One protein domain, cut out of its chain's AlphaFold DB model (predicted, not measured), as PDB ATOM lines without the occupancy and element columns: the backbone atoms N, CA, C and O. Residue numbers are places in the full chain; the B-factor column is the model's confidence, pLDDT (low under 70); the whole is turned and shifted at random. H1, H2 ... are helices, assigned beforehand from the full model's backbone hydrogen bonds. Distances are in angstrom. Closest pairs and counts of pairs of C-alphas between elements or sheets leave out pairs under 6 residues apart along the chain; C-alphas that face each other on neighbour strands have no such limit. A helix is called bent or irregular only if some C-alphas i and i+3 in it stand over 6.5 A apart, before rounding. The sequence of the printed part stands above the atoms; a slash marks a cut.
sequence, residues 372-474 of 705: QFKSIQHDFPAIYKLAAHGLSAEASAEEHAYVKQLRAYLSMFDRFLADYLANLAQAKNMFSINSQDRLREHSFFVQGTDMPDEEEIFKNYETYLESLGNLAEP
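This is residues 372 to 474 of the 705 residues of an uncharacterized protein of bacterium M21 (UniProt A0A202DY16). One long helix, H1, kinked part way along, makes the long axis of a rod, and two long stretches with no named element, residues 372 to 396 and 439 to 453, run back beside it. Beyond the end of H1 the short helices H2 and H3 form a small turn, from which residues 439 to 453 fold back between H1 and H5; the short H4 is near H1. The printed part has 103 residues with five named helices, in the order H1, H2, H3, H4, H5, and no named strand; its class is all helix. It is loose, with a radius of gyration of the C-alphas of 16.7 A, and spans 57 by 26 by 17 A.

H1, residues 397 to 425, is the longest helix and measures 40.2 A from C-alpha 397 at (-45.877, -23.544, 11.625) to C-alpha 425 at (-25.552, -57.500, 18.456). It has a kink of 36 degrees near residue 412; it is neither bent nor irregular, but only just: C-alphas 409 and 412 are 6.1 A apart. H2 is residues 427 to 431, H3 residues 435 to 438 and H4 residues 454 to 457. H5, residues 461 to 472, measures 16.4 A and ends with C-alpha 472 at (-25.228, -44.154, 29.326). H5 is irregular: C-alphas 462 and 465 are 7.8 A apart.

H1 and H4 are close but not clearly touching; their closest C-alphas, those of Ala 408 and Ile 457, are 6.4 A apart. H1 and H2 meet only through their link. H2 and H3 touch only at the corner by their link, and their closest C-alphas, those of Asn 429 and Asp 437, are 4.9 A apart. H4 and H5 are close but not clearly touching, with the closest C-alphas, those of Glu 455 and Tyr 461, 5.7 A apart. H5 is apart from H1, H2 and H3. H3 is also apart from H1 and H4. Every O i to N i+4 pair is within hydrogen-bond range in H2, 23 of 25 are in H1 and 6 of 8 in H5, while H3 and H4 are too short for such a pair.

The two C-alphas farthest apart, those of Glu 394 and Ile 433, are 57.5 A apart. Residues 393 to 398, of which 397 and 398 belong to H1, stand free, and so do residues 431 to 436. The body without them spans 48 by 25 by 16 A. The printed part has no cut. The link from H3 to H4 is long, with 15 residues; the other three are tight. The mean pLDDT of the printed part is 87.1, and residue 439 is under 70.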
ATOM      1  N   GLN A 372     -29.760 -54.032  13.186       94.00
ATOM      2  CA  GLN A 372     -30.695 -53.351  12.296       94.00
ATOM      3  C   GLN A 372     -31.937 -52.862  13.043       94.00
ATOM      4  O   GLN A 372     -32.770 -53.654  13.490       94.00
ATOM      5  N   PHE A 373     -32.090 -51.545  13.123       93.31
ATOM      6  CA  PHE A 373     -33.212 -50.896  13.777       93.31
ATOM      7  C   PHE A 373     -33.950 -49.988  12.792       93.31
ATOM      8  O   PHE A 373     -33.324 -49.281  12.004       93.31
ATOM      9  N   LYS A 374     -35.282 -50.019  12.866       92.12
ATOM     10  CA  LYS A 374     -36.188 -49.116  12.160       92.12
ATOM     11  C   LYS A 374     -37.059 -48.435  13.211       92.12
ATOM     12  O   LYS A 374     -37.666 -49.116  14.031       92.12
ATOM     13  N   SER A 375     -37.111 -47.112  13.179       92.75
ATOM     14  CA  SER A 375     -37.885 -46.282  14.093       92.75
ATOM     15  C   SER A 375     -39.359 -46.663  14.036       92.75
ATOM     16  O   SER A 375     -39.949 -46.788  12.955       92.75
ATOM     17  N   ILE A 376     -39.977 -46.755  15.214       92.50
ATOM     18  CA  ILE A 376     -41.404 -47.054  15.362       92.50
ATOM     19  C   ILE A 376     -42.267 -45.997  14.671       92.50
ATOM     20  O   ILE A 376     -43.402 -46.264  14.287       92.50
ATOM     21  N   GLN A 377     -41.731 -44.787  14.480       92.06
ATOM     22  CA  GLN A 377     -42.428 -43.647  13.883       92.06
ATOM     23  C   GLN A 377     -42.814 -43.890  12.422       92.06
ATOM     24  O   GLN A 377     -43.740 -43.250  11.921       92.06
ATOM     25  N   HIS A 378     -42.142 -44.828  11.749       90.12
ATOM     26  CA  HIS A 378     -42.469 -45.235  10.382       90.12
ATOM     27  C   HIS A 378     -43.705 -46.133  10.294       90.12
ATOM     28  O   HIS A 378     -44.267 -46.267   9.207       90.12
ATOM     29  N   ASP A 379     -44.124 -46.742  11.403       88.19
ATOM     30  CA  ASP A 379     -45.231 -47.702  11.427       88.19
ATOM     31  C   ASP A 379     -46.566 -47.046  11.821       88.19
ATOM     32  O   ASP A 379     -47.633 -47.634  11.635       88.19
ATOM     33  N   PHE A 380     -46.532 -45.798  12.302       90.88
ATOM     34  CA  PHE A 380     -47.732 -45.060  12.688       90.88
ATOM     35  C   PHE A 380     -48.647 -44.747  11.490       90.88
ATOM     36  O   PHE A 380     -48.173 -44.447  10.388       90.88
ATOM     37  N   PRO A 381     -49.978 -44.700  11.698       89.88
ATOM     38  CA  PRO A 381     -50.920 -44.327  10.652       89.88
ATOM     39  C   PRO A 381     -50.640 -42.930  10.085       89.88
ATOM     40  O   PRO A 381     -50.303 -41.996  10.815       89.88
ATOM     41  N   ALA A 382     -50.887 -42.746   8.785       89.50
ATOM     42  CA  ALA A 382     -50.586 -41.501   8.069       89.50
ATOM     43  C   ALA A 382     -51.223 -40.237   8.685       89.50
ATOM     44  O   ALA A 382     -50.697 -39.138   8.510       89.50
ATOM     45  N   ILE A 383     -52.320 -40.377   9.440       89.69
ATOM     46  CA  ILE A 383     -52.985 -39.265  10.138       89.69
ATOM     47  C   ILE A 383     -52.082 -38.576  11.175       89.69
ATOM     48  O   ILE A 383     -52.245 -37.381  11.413       89.69
ATOM     49  N   TYR A 384     -51.102 -39.292  11.735       91.31
ATOM     50  CA  TYR A 384     -50.116 -38.742  12.669       91.31
ATOM     51  C   TYR A 384     -49.022 -37.919  11.974       91.31
ATOM     52  O   TYR A 384     -48.267 -37.219  12.642       91.31
ATOM     53  N   LYS A 385     -48.933 -37.981  10.634       91.31
ATOM     54  CA  LYS A 385     -47.986 -37.219   9.799       91.31
ATOM     55  C   LYS A 385     -46.503 -37.418  10.176       91.31
ATOM     56  O   LYS A 385     -45.677 -36.554   9.895       91.31
ATOM     57  N   LEU A 386     -46.157 -38.559  10.781       89.94
ATOM     58  CA  LEU A 386     -44.813 -38.830  11.311       89.94
ATOM     59  C   LEU A 386     -43.781 -39.212  10.244       89.94
ATOM     60  O   LEU A 386     -42.602 -38.923  10.436       89.94
ATOM     61  N   ALA A 387     -44.201 -39.766   9.103       83.06
ATOM     62  CA  ALA A 387     -43.307 -40.115   7.995       83.06
ATOM     63  C   ALA A 387     -42.491 -38.906   7.485       83.06
ATOM     64  O   ALA A 387     -42.943 -37.764   7.582       83.06
ATOM     65  N   ALA A 388     -41.322 -39.147   6.877       72.25
ATOM     66  CA  ALA A 388     -40.400 -38.097   6.407       72.25
ATOM     67  C   ALA A 388     -41.040 -37.049   5.466       72.25
ATOM     68  O   ALA A 388     -40.643 -35.889   5.460       72.25
ATOM     69  N   HIS A 389     -42.078 -37.428   4.715       73.81
ATOM     70  CA  HIS A 389     -42.872 -36.525   3.865       73.81
ATOM     71  C   HIS A 389     -44.352 -36.459   4.285       73.81
ATOM     72  O   HIS A 389     -45.231 -36.203   3.467       73.81
ATOM     73  N   GLY A 390     -44.648 -36.737   5.560       72.12
ATOM     74  CA  GLY A 390     -46.009 -36.762   6.104       72.12
ATOM     75  C   GLY A 390     -46.660 -35.380   6.246       72.12
ATOM     76  O   GLY A 390     -47.884 -35.286   6.336       72.12
ATOM     77  N   LEU A 391     -45.862 -34.308   6.235       80.38
ATOM     78  CA  LEU A 391     -46.316 -32.918   6.239       80.38
ATOM     79  C   LEU A 391     -46.145 -32.288   4.850       80.38
ATOM     80  O   LEU A 391     -45.100 -32.428   4.218       80.38
ATOM     81  N   SER A 392     -47.170 -31.564   4.393       79.00
ATOM     82  CA  SER A 392     -47.070 -30.717   3.197       79.00
ATOM     83  C   SER A 392     -46.158 -29.521   3.474       79.00
ATOM     84  O   SER A 392     -46.203 -28.957   4.567       79.00
ATOM     85  N   ALA A 393     -45.422 -29.061   2.459       74.19
ATOM     86  CA  ALA A 393     -44.661 -27.810   2.521       74.19
ATOM     87  C   ALA A 393     -45.543 -26.573   2.813       74.19
ATOM     88  O   ALA A 393     -45.034 -25.525   3.200       74.19
ATOM     89  N   GLU A 394     -46.861 -26.696   2.639       80.19
ATOM     90  CA  GLU A 394     -47.862 -25.656   2.910       80.19
ATOM     91  C   GLU A 394     -48.479 -25.750   4.320       80.19
ATOM     92  O   GLU A 394     -49.336 -24.935   4.664       80.19
ATOM     93  N   ALA A 395     -48.092 -26.739   5.137       87.00
ATOM     94  CA  ALA A 395     -48.628 -26.915   6.488       87.00
ATOM     95  C   ALA A 395     -48.244 -25.747   7.415       87.00
ATOM     96  O   ALA A 395     -47.205 -25.100   7.248       87.00
ATOM     97  N   SER A 396     -49.080 -25.464   8.417       89.56
ATOM     98  CA  SER A 396     -48.849 -24.319   9.306       89.56
ATOM     99  C   SER A 396     -47.613 -24.528  10.194       89.56
ATOM    100  O   SER A 396     -47.207 -25.659  10.470       89.56
ATOM    101  N   ALA A 397     -47.003 -23.444  10.686       88.62
ATOM    102  CA  ALA A 397     -45.877 -23.544  11.625       88.62
ATOM    103  C   ALA A 397     -46.256 -24.288  12.923       88.62
ATOM    104  O   ALA A 397     -45.423 -24.969  13.516       88.62
ATOM    105  N   GLU A 398     -47.519 -24.182  13.337       91.69
ATOM    106  CA  GLU A 398     -48.078 -24.881  14.494       91.69
ATOM    107  C   GLU A 398     -48.195 -26.394  14.240       91.69
ATOM    108  O   GLU A 398     -47.781 -27.188  15.080       91.69
ATOM    109  N   GLU A 399     -48.645 -26.808  13.051       88.19
ATOM    110  CA  GLU A 399     -48.677 -28.227  12.670       88.19
ATOM    111  C   GLU A 399     -47.272 -28.839  12.625       88.19
ATOM    112  O   GLU A 399     -47.062 -29.943  13.131       88.19
ATOM    113  N   HIS A 400     -46.295 -28.108  12.079       87.38
ATOM    114  CA  HIS A 400     -44.894 -28.532  12.103       87.38
ATOM    115  C   HIS A 400     -44.375 -28.676  13.540       87.38
ATOM    116  O   HIS A 400     -43.672 -29.638  13.844       87.38
ATOM    117  N   ALA A 401     -44.734 -27.751  14.437       89.56
ATOM    118  CA  ALA A 401     -44.331 -27.813  15.839       89.56
ATOM    119  C   ALA A 401     -44.937 -29.025  16.568       89.56
ATOM    120  O   ALA A 401     -44.211 -29.717  17.280       89.56
ATOM    121  N   TYR A 402     -46.223 -29.330  16.360       91.69
ATOM    122  CA  TYR A 402     -46.873 -30.489  16.984       91.69
ATOM    123  C   TYR A 402     -46.290 -31.821  16.519       91.69
ATOM    124  O   TYR A 402     -46.016 -32.690  17.346       91.69
ATOM    125  N   VAL A 403     -46.046 -31.978  15.214       91.50
ATOM    126  CA  VAL A 403     -45.420 -33.202  14.692       91.50
ATOM    127  C   VAL A 403     -44.004 -33.346  15.240       91.50
ATOM    128  O   VAL A 403     -43.656 -34.418  15.723       91.50
ATOM    129  N   LYS A 404     -43.208 -32.268  15.265       90.00
ATOM    130  CA  LYS A 404     -41.869 -32.290  15.879       90.00
ATOM    131  C   LYS A 404     -41.911 -32.653  17.361       90.00
ATOM    132  O   LYS A 404     -41.063 -33.410  17.822       90.00
ATOM    133  N   GLN A 405     -42.901 -32.161  18.104       92.50
ATOM    134  CA  GLN A 405     -43.080 -32.507  19.512       92.50
ATOM    135  C   GLN A 405     -43.411 -33.993  19.696       92.50
ATOM    136  O   GLN A 405     -42.824 -34.638  20.565       92.50
ATOM    137  N   LEU A 406     -44.311 -34.550  18.880       93.44
ATOM    138  CA  LEU A 406     -44.654 -35.972  18.939       93.44
ATOM    139  C   LEU A 406     -43.471 -36.857  18.526       93.44
ATOM    140  O   LEU A 406     -43.172 -37.825  19.216       93.44
ATOM    141  N   ARG A 407     -42.750 -36.487  17.461       93.06
ATOM    142  CA  ARG A 407     -41.491 -37.130  17.058       93.06
ATOM    143  C   ARG A 407     -40.499 -37.156  18.225       93.06
ATOM    144  O   ARG A 407     -40.013 -38.217  18.606       93.06
ATOM    145  N   ALA A 408     -40.263 -36.010  18.860       92.12
ATOM    146  CA  ALA A 408     -39.370 -35.911  20.013       92.12
ATOM    147  C   ALA A 408     -39.834 -36.745  21.222       92.12
ATOM    148  O   ALA A 408     -38.998 -37.247  21.965       92.12
ATOM    149  N   TYR A 409     -41.144 -36.909  21.427       94.19
ATOM    150  CA  TYR A 409     -41.682 -37.797  22.461       94.19
ATOM    151  C   TYR A 409     -41.429 -39.277  22.134       94.19
ATOM    152  O   TYR A 409     -40.982 -40.032  22.997       94.19
ATOM    153  N   LEU A 410     -41.668 -39.686  20.883       94.50
ATOM    154  CA  LEU A 410     -41.506 -41.075  20.443       94.50
ATOM    155  C   LEU A 410     -40.038 -41.521  20.381       94.50
ATOM    156  O   LEU A 410     -39.747 -42.695  20.617       94.50
ATOM    157  N   SER A 411     -39.109 -40.589  20.160       91.38
ATOM    158  CA  SER A 411     -37.668 -40.875  20.101       91.38
ATOM    159  C   SER A 411     -37.115 -41.507  21.383       91.38
ATOM    160  O   SER A 411     -36.148 -42.267  21.338       91.38
ATOM    161  N   MET A 412     -37.746 -41.251  22.536       90.88
ATOM    162  CA  MET A 412     -37.379 -41.898  23.797       90.88
ATOM    163  C   MET A 412     -37.563 -43.418  23.730       90.88
ATOM    164  O   MET A 412     -36.731 -44.155  24.254       90.88
ATOM    165  N   PHE A 413     -38.630 -43.889  23.082       93.25
ATOM    166  CA  PHE A 413     -38.898 -45.317  22.918       93.25
ATOM    167  C   PHE A 413     -38.006 -45.932  21.844       93.25
ATOM    168  O   PHE A 413     -37.428 -46.991  22.087       93.25
ATOM    169  N   ASP A 414     -37.822 -45.233  20.716       92.88
ATOM    170  CA  ASP A 414     -36.869 -45.644  19.678       92.88
ATOM    171  C   ASP A 414     -35.483 -45.878  20.273       92.88
ATOM    172  O   ASP A 414     -34.855 -46.897  20.009       92.88
ATOM    173  N   ARG A 415     -35.036 -44.980  21.156       90.62
ATOM    174  CA  ARG A 415     -33.746 -45.097  21.831       90.62
ATOM    175  C   ARG A 415     -33.627 -46.377  22.663       90.62
ATOM    176  O   ARG A 415     -32.611 -47.059  22.562       90.62
ATOM    177  N   PHE A 416     -34.640 -46.732  23.458       91.56
ATOM    178  CA  PHE A 416     -34.605 -47.969  24.249       91.56
ATOM    179  C   PHE A 416     -34.522 -49.223  23.370       91.56
ATOM    180  O   PHE A 416     -33.764 -50.139  23.691       91.56
ATOM    181  N   LEU A 417     -35.280 -49.258  22.272       93.81
ATOM    182  CA  LEU A 417     -35.304 -50.390  21.344       93.81
ATOM    183  C   LEU A 417     -33.992 -50.494  20.554       93.81
ATOM    184  O   LEU A 417     -33.372 -51.559  20.518       93.81
ATOM    185  N   ALA A 418     -33.531 -49.378  19.990       94.06
ATOM    186  CA  ALA A 418     -32.293 -49.299  19.230       94.06
ATOM    187  C   ALA A 418     -31.088 -49.686  20.091       94.06
ATOM    188  O   ALA A 418     -30.305 -50.551  19.704       94.06
ATOM    189  N   ASP A 419     -30.945 -49.108  21.284       93.56
ATOM    190  CA  ASP A 419     -29.818 -49.421  22.161       93.56
ATOM    191  C   ASP A 419     -29.872 -50.882  22.633       93.56
ATOM    192  O   ASP A 419     -28.830 -51.530  22.742       93.56
ATOM    193  N   TYR A 420     -31.058 -51.455  22.872       94.19
ATOM    194  CA  TYR A 420     -31.166 -52.880  23.194       94.19
ATOM    195  C   TYR A 420     -30.616 -53.753  22.061       94.19
ATOM    196  O   TYR A 420     -29.785 -54.623  22.323       94.19
ATOM    197  N   LEU A 421     -31.030 -53.507  20.814       94.62
ATOM    198  CA  LEU A 421     -30.544 -54.250  19.646       94.62
ATOM    199  C   LEU A 421     -29.039 -54.068  19.432       94.62
ATOM    200  O   LEU A 421     -28.336 -55.043  19.159       94.62
ATOM    201  N   ALA A 422     -28.513 -52.862  19.666       93.38
ATOM    202  CA  ALA A 422     -27.075 -52.620  19.659       93.38
ATOM    203  C   ALA A 422     -26.359 -53.481  20.709       93.38
ATOM    204  O   ALA A 422     -25.337 -54.093  20.417       93.38
ATOM    205  N   ASN A 423     -26.894 -53.586  21.928       91.88
ATOM    206  CA  ASN A 423     -26.308 -54.445  22.958       91.88
ATOM    207  C   ASN A 423     -26.439 -55.939  22.622       91.88
ATOM    208  O   ASN A 423     -25.494 -56.686  22.872       91.88
ATOM    209  N   LEU A 424     -27.560 -56.373  22.035       92.62
ATOM    210  CA  LEU A 424     -27.766 -57.756  21.597       92.62
ATOM    211  C   LEU A 424     -26.742 -58.147  20.522       92.62
ATOM    212  O   LEU A 424     -26.059 -59.158  20.668       92.62
ATOM    213  N   ALA A 425     -26.549 -57.300  19.509       91.69
ATOM    214  CA  ALA A 425     -25.552 -57.500  18.456       91.69
ATOM    215  C   ALA A 425     -24.109 -57.561  18.989       91.69
ATOM    216  O   ALA A 425     -23.235 -58.195  18.396       91.69
ATOM    217  N   GLN A 426     -23.846 -56.907  20.122       88.50
ATOM    218  CA  GLN A 426     -22.533 -56.882  20.770       88.50
ATOM    219  C   GLN A 426     -22.376 -57.927  21.884       88.50
ATOM    220  O   GLN A 426     -21.297 -58.022  22.476       88.50
ATOM    221  N   ALA A 427     -23.398 -58.743  22.161       84.44
ATOM    222  CA  ALA A 427     -23.356 -59.739  23.228       84.44
ATOM    223  C   ALA A 427     -22.193 -60.728  23.038       84.44
ATOM    224  O   ALA A 427     -21.467 -61.001  23.993       84.44
ATOM    225  N   LYS A 428     -21.943 -61.181  21.800       84.94
ATOM    226  CA  LYS A 428     -20.813 -62.065  21.464       84.94
ATOM    227  C   LYS A 428     -19.459 -61.507  21.915       84.94
ATOM    228  O   LYS A 428     -18.674 -62.219  22.533       84.94
ATOM    229  N   ASN A 429     -19.239 -60.203  21.742       84.81
ATOM    230  CA  ASN A 429     -17.999 -59.538  22.147       84.81
ATOM    231  C   ASN A 429     -17.856 -59.464  23.671       84.81
ATOM    232  O   ASN A 429     -16.751 -59.561  24.201       84.81
ATOM    233  N   MET A 430     -18.974 -59.347  24.391       82.38
ATOM    234  CA  MET A 430     -18.961 -59.338  25.852       82.38
ATOM    235  C   MET A 430     -18.655 -60.706  26.467       82.38
ATOM    236  O   MET A 430     -18.101 -60.761  27.568       82.38
ATOM    237  N   PHE A 431     -19.004 -61.789  25.769       84.00
ATOM    238  CA  PHE A 431     -18.708 -63.166  26.176       84.00
ATOM    239  C   PHE A 431     -17.431 -63.740  25.542       84.00
ATOM    240  O   PHE A 431     -17.037 -64.845  25.909       84.00
ATOM    241  N   SER A 432     -16.774 -62.995  24.648       87.94
ATOM    242  CA  SER A 432     -15.534 -63.402  23.982       87.94
ATOM    243  C   SER A 432     -14.397 -63.617  24.983       87.94
ATOM    244  O   SER A 432     -14.244 -62.836  25.928       87.94
ATOM    245  N   ILE A 433     -13.554 -64.628  24.744       87.69
ATOM    246  CA  ILE A 433     -12.271 -64.853  25.437       87.69
ATOM    247  C   ILE A 433     -11.113 -64.007  24.884       87.69
ATOM    248  O   ILE A 433     -10.116 -63.819  25.588       87.69
ATOM    249  N   ASN A 434     -11.303 -63.295  23.770       84.19
ATOM    250  CA  ASN A 434     -10.326 -62.337  23.251       84.19
ATOM    251  C   ASN A 434     -10.434 -60.950  23.917       84.19
ATOM    252  O   ASN A 434     -11.518 -60.369  24.036       84.19
ATOM    253  N   SER A 435      -9.302 -60.404  24.371       77.00
ATOM    254  CA  SER A 435      -9.271 -59.099  25.040       77.00
ATOM    255  C   SER A 435      -9.659 -57.936  24.121       77.00
ATOM    256  O   SER A 435     -10.284 -56.988  24.600       77.00
ATOM    257  N   GLN A 436      -9.368 -58.010  22.819       76.19
ATOM    258  CA  GLN A 436      -9.700 -56.953  21.854       76.19
ATOM    259  C   GLN A 436     -11.214 -56.749  21.724       76.19
ATOM    260  O   GLN A 436     -11.687 -55.613  21.657       76.19
ATOM    261  N   ASP A 437     -11.982 -57.836  21.793       73.69
ATOM    262  CA  ASP A 437     -13.443 -57.783  21.742       73.69
ATOM    263  C   ASP A 437     -14.035 -57.212  23.037       73.69
ATOM    264  O   ASP A 437     -14.968 -56.406  22.999       73.69
ATOM    265  N   ARG A 438     -13.462 -57.586  24.192       71.38
ATOM    266  CA  ARG A 438     -13.948 -57.179  25.524       71.38
ATOM    267  C   ARG A 438     -13.556 -55.761  25.934       71.38
ATOM    268  O   ARG A 438     -14.261 -55.132  26.727       71.38
ATOM    269  N   LEU A 439     -12.396 -55.277  25.489       64.50
ATOM    270  CA  LEU A 439     -11.802 -54.011  25.943       64.50
ATOM    271  C   LEU A 439     -12.191 -52.800  25.084       64.50
ATOM    272  O   LEU A 439     -11.626 -51.720  25.276       64.50
ATOM    273  N   ARG A 440     -13.195 -52.943  24.211       70.94
ATOM    274  CA  ARG A 440     -13.832 -51.831  23.484       70.94
ATOM    275  C   ARG A 440     -14.189 -50.689  24.405       70.94
ATOM    276  O   ARG A 440     -14.552 -50.943  25.544       70.94
ATOM    277  N   GLU A 441     -14.152 -49.456  23.911       71.38
ATOM    278  CA  GLU A 441     -14.317 -48.261  24.739       71.38
ATOM    279  C   GLU A 441     -15.512 -48.342  25.699       71.38
ATOM    280  O   GLU A 441     -15.325 -48.044  26.875       71.38
ATOM    281  N   HIS A 442     -16.659 -48.859  25.252       78.69
ATOM    282  CA  HIS A 442     -17.871 -49.048  26.055       78.69
ATOM    283  C   HIS A 442     -18.248 -50.534  26.225       78.69
ATOM    284  O   HIS A 442     -17.944 -51.359  25.367       78.69
ATOM    285  N   SER A 443     -18.921 -50.876  27.334       81.88
ATOM    286  CA  SER A 443     -19.591 -52.179  27.557       81.88
ATOM    287  C   SER A 443     -21.124 -52.085  27.582       81.88
ATOM    288  O   SER A 443     -21.828 -53.029  27.959       81.88
ATOM    289  N   PHE A 444     -21.635 -50.922  27.192       87.19
ATOM    290  CA  PHE A 444     -23.019 -50.661  26.841       87.19
ATOM    291  C   PHE A 444     -23.013 -49.867  25.541       87.19
ATOM    292  O   PHE A 444     -22.299 -48.869  25.438       87.19
ATOM    293  N   PHE A 445     -23.775 -50.321  24.556       89.69
ATOM    294  CA  PHE A 445     -23.729 -49.759  23.212       89.69
ATOM    295  C   PHE A 445     -24.976 -48.932  22.931       89.69
ATOM    296  O   PHE A 445     -26.083 -49.328  23.290       89.69
ATOM    297  N   VAL A 446     -24.764 -47.787  22.291       90.88
ATOM    298  CA  VAL A 446     -25.815 -46.914  21.769       90.88
ATOM    299  C   VAL A 446     -25.633 -46.815  20.261       90.88
ATOM    300  O   VAL A 446     -24.497 -46.857  19.783       90.88
ATOM    301  N   GLN A 447     -26.724 -46.700  19.508       90.62
ATOM    302  CA  GLN A 447     -26.659 -46.582  18.045       90.62
ATOM    303  C   GLN A 447     -27.535 -45.456  17.502       90.62
ATOM    304  O   GLN A 447     -28.397 -44.941  18.207       90.62
ATOM    305  N   GLY A 448     -27.292 -45.025  16.265       87.44
ATOM    306  CA  GLY A 448     -28.183 -44.076  15.597       87.44
ATOM    307  C   GLY A 448     -29.576 -44.666  15.374       87.44
ATOM    308  O   GLY A 448     -29.750 -45.886  15.389       87.44
ATOM    309  N   THR A 449     -30.555 -43.795  15.158       86.88
ATOM    310  CA  THR A 449     -31.877 -44.193  14.668       86.88
ATOM    311  C   THR A 449     -32.056 -43.715  13.226       86.88
ATOM    312  O   THR A 449     -31.248 -42.945  12.718       86.88
ATOM    313  N   ASP A 450     -33.084 -44.192  12.532       89.06
ATOM    314  CA  ASP A 450     -33.504 -43.679  11.216       89.06
ATOM    315  C   ASP A 450     -34.742 -42.770  11.350       89.06
ATOM    316  O   ASP A 450     -35.615 -42.711  10.478       89.06
ATOM    317  N   MET A 451     -34.838 -42.086  12.491       88.25
ATOM    318  CA  MET A 451     -35.953 -41.224  12.845       88.25
ATOM    319  C   MET A 451     -36.031 -39.999  11.911       88.25
ATOM    320  O   MET A 451     -35.021 -39.332  11.673       88.25
ATOM    321  N   PRO A 452     -37.230 -39.616  11.434       85.31
ATOM    322  CA  PRO A 452     -37.404 -38.372  10.687       85.31
ATOM    323  C   PRO A 452     -37.028 -37.123  11.506       85.31
ATOM    324  O   PRO A 452     -37.442 -36.983  12.657       85.31
ATOM    325  N   ASP A 453     -36.314 -36.182  10.879       84.62
ATOM    326  CA  ASP A 453     -35.863 -34.900  11.451       84.62
ATOM    327  C   ASP A 453     -34.960 -35.014  12.700       84.62
ATOM    328  O   ASP A 453     -34.919 -34.095  13.523       84.62
ATOM    329  N   GLU A 454     -34.217 -36.117  12.856       85.44
ATOM    330  CA  GLU A 454     -33.351 -36.354  14.026       85.44
ATOM    331  C   GLU A 454     -32.372 -35.184  14.283       85.44
ATOM    332  O   GLU A 454     -32.250 -34.703  15.415       85.44
ATOM    333  N   GLU A 455     -31.769 -34.646  13.214       86.62
ATOM    334  CA  GLU A 455     -30.845 -33.499  13.233       86.62
ATOM    335  C   GLU A 455     -31.458 -32.215  13.810       86.62
ATOM    336  O   GLU A 455     -30.762 -31.408  14.428       86.62
ATOM    337  N   GLU A 456     -32.763 -32.008  13.616       86.12
ATOM    338  CA  GLU A 456     -33.461 -30.804  14.070       86.12
ATOM    339  C   GLU A 456     -33.972 -30.930  15.511       86.12
ATOM    340  O   GLU A 456     -34.219 -29.921  16.179       86.12
ATOM    341  N   ILE A 457     -34.155 -32.164  15.991       86.50
ATOM    342  CA  ILE A 457     -34.712 -32.464  17.314       86.50
ATOM    343  C   ILE A 457     -33.613 -32.492  18.379       86.50
ATOM    344  O   ILE A 457     -33.807 -31.965  19.481       86.50
ATOM    345  N   PHE A 458     -32.450 -33.071  18.072       85.81
ATOM    346  CA  PHE A 458     -31.355 -33.192  19.031       85.81
ATOM    347  C   PHE A 458     -30.364 -32.029  18.933       85.81
ATOM    348  O   PHE A 458     -29.881 -31.649  17.871       85.81
ATOM    349  N   LYS A 459     -29.997 -31.470  20.091       84.44
ATOM    350  CA  LYS A 459     -28.935 -30.457  20.168       84.44
ATOM    351  C   LYS A 459     -27.570 -31.106  19.969       84.44
ATOM    352  O   LYS A 459     -27.317 -32.166  20.532       84.44
ATOM    353  N   ASN A 460     -26.675 -30.401  19.276       86.62
ATOM    354  CA  ASN A 460     -25.310 -30.859  18.992       86.62
ATOM    355  C   ASN A 460     -25.299 -32.246  18.330       86.62
ATOM    356  O   ASN A 460     -24.534 -33.115  18.738       86.62
ATOM    357  N   TYR A 461     -26.177 -32.458  17.347       85.06
ATOM    358  CA  TYR A 461     -26.407 -33.767  16.736       85.06
ATOM    359  C   TYR A 461     -25.116 -34.468  16.281       85.06
ATOM    360  O   TYR A 461     -24.939 -35.652  16.555       85.06
ATOM    361  N   GLU A 462     -24.160 -33.719  15.719       86.62
ATOM    362  CA  GLU A 462     -22.851 -34.240  15.295       86.62
ATOM    363  C   GLU A 462     -22.087 -34.990  16.405       86.62
ATOM    364  O   GLU A 462     -21.357 -35.932  16.115       86.62
ATOM    365  N   THR A 463     -22.257 -34.604  17.676       89.38
ATOM    366  CA  THR A 463     -21.578 -35.214  18.839       89.38
ATOM    367  C   THR A 463     -22.545 -35.862  19.833       89.38
ATOM    368  O   THR A 463     -22.149 -36.293  20.923       89.38
ATOM    369  N   TYR A 464     -23.832 -35.945  19.483       88.12
ATOM    370  CA  TYR A 464     -24.885 -36.418  20.378       88.12
ATOM    371  C   TYR A 464     -24.703 -37.894  20.752       88.12
ATOM    372  O   TYR A 464     -24.785 -38.219  21.935       88.12
ATOM    373  N   LEU A 465     -24.401 -38.776  19.790       86.94
ATOM    374  CA  LEU A 465     -24.224 -40.211  20.062       86.94
ATOM    375  C   LEU A 465     -23.029 -40.493  20.981       86.94
ATOM    376  O   LEU A 465     -23.148 -41.290  21.909       86.94
ATOM    377  N   GLU A 466     -21.904 -39.805  20.778       87.69
ATOM    378  CA  GLU A 466     -20.731 -39.913  21.657       87.69
ATOM    379  C   GLU A 466     -21.061 -39.418  23.074       87.69
ATOM    380  O   GLU A 466     -20.784 -40.088  24.075       87.69
ATOM    381  N   SER A 467     -21.723 -38.262  23.170       89.12
ATOM    382  CA  SER A 467     -22.175 -37.698  24.447       89.12
ATOM    383  C   SER A 467     -23.129 -38.649  25.170       89.12
ATOM    384  O   SER A 467     -23.011 -38.855  26.379       89.12
ATOM    385  N   LEU A 468     -24.049 -39.267  24.430       87.81
ATOM    386  CA  LEU A 468     -24.994 -40.236  24.956       87.81
ATOM    387  C   LEU A 468     -24.294 -41.510  25.430       87.81
ATOM    388  O   LEU A 468     -24.596 -41.968  26.524       87.81
ATOM    389  N   GLY A 469     -23.337 -42.051  24.674       88.00
ATOM    390  CA  GLY A 469     -22.559 -43.224  25.088       88.00
ATOM    391  C   GLY A 469     -21.806 -42.987  26.401       88.00
ATOM    392  O   GLY A 469     -21.801 -43.838  27.295       88.00
ATOM    393  N   ASN A 470     -21.243 -41.788  26.572       87.62
ATOM    394  CA  ASN A 470     -20.581 -41.374  27.811       87.62
ATOM    395  C   ASN A 470     -21.549 -41.200  28.994       87.62
ATOM    396  O   ASN A 470     -21.193 -41.524  30.131       87.62
ATOM    397  N   LEU A 471     -22.772 -40.722  28.744       89.19
ATOM    398  CA  LEU A 471     -23.825 -40.604  29.759       89.19
ATOM    399  C   LEU A 471     -24.429 -41.960  30.139       89.19
ATOM    400  O   LEU A 471     -24.666 -42.216  31.320       89.19
ATOM    401  N   ALA A 472     -24.665 -42.822  29.150       88.25
ATOM    402  CA  ALA A 472     -25.228 -44.154  29.326       88.25
ATOM    403  C   ALA A 472     -24.281 -45.051  30.133       88.25
ATOM    404  O   ALA A 472     -24.727 -45.869  30.941       88.25
ATOM    405  N   GLU A 473     -22.968 -44.872  29.960       88.94
ATOM    406  CA  GLU A 473     -21.972 -45.654  30.677       88.94
ATOM    407  C   GLU A 473     -20.779 -44.828  31.192       88.94
ATOM    408  O   GLU A 473     -19.692 -44.819  30.595       88.94
ATOM    409  N   PRO A 474     -20.921 -44.222  32.387       86.88
ATOM    410  CA  PRO A 474     -19.806 -43.584  33.072       86.88
ATOM    411  C   PRO A 474     -18.668 -44.584  33.368       86.88
ATOM    412  O   PRO A 474     -18.941 -45.765  33.623       86.88
TER     413      PRO A 474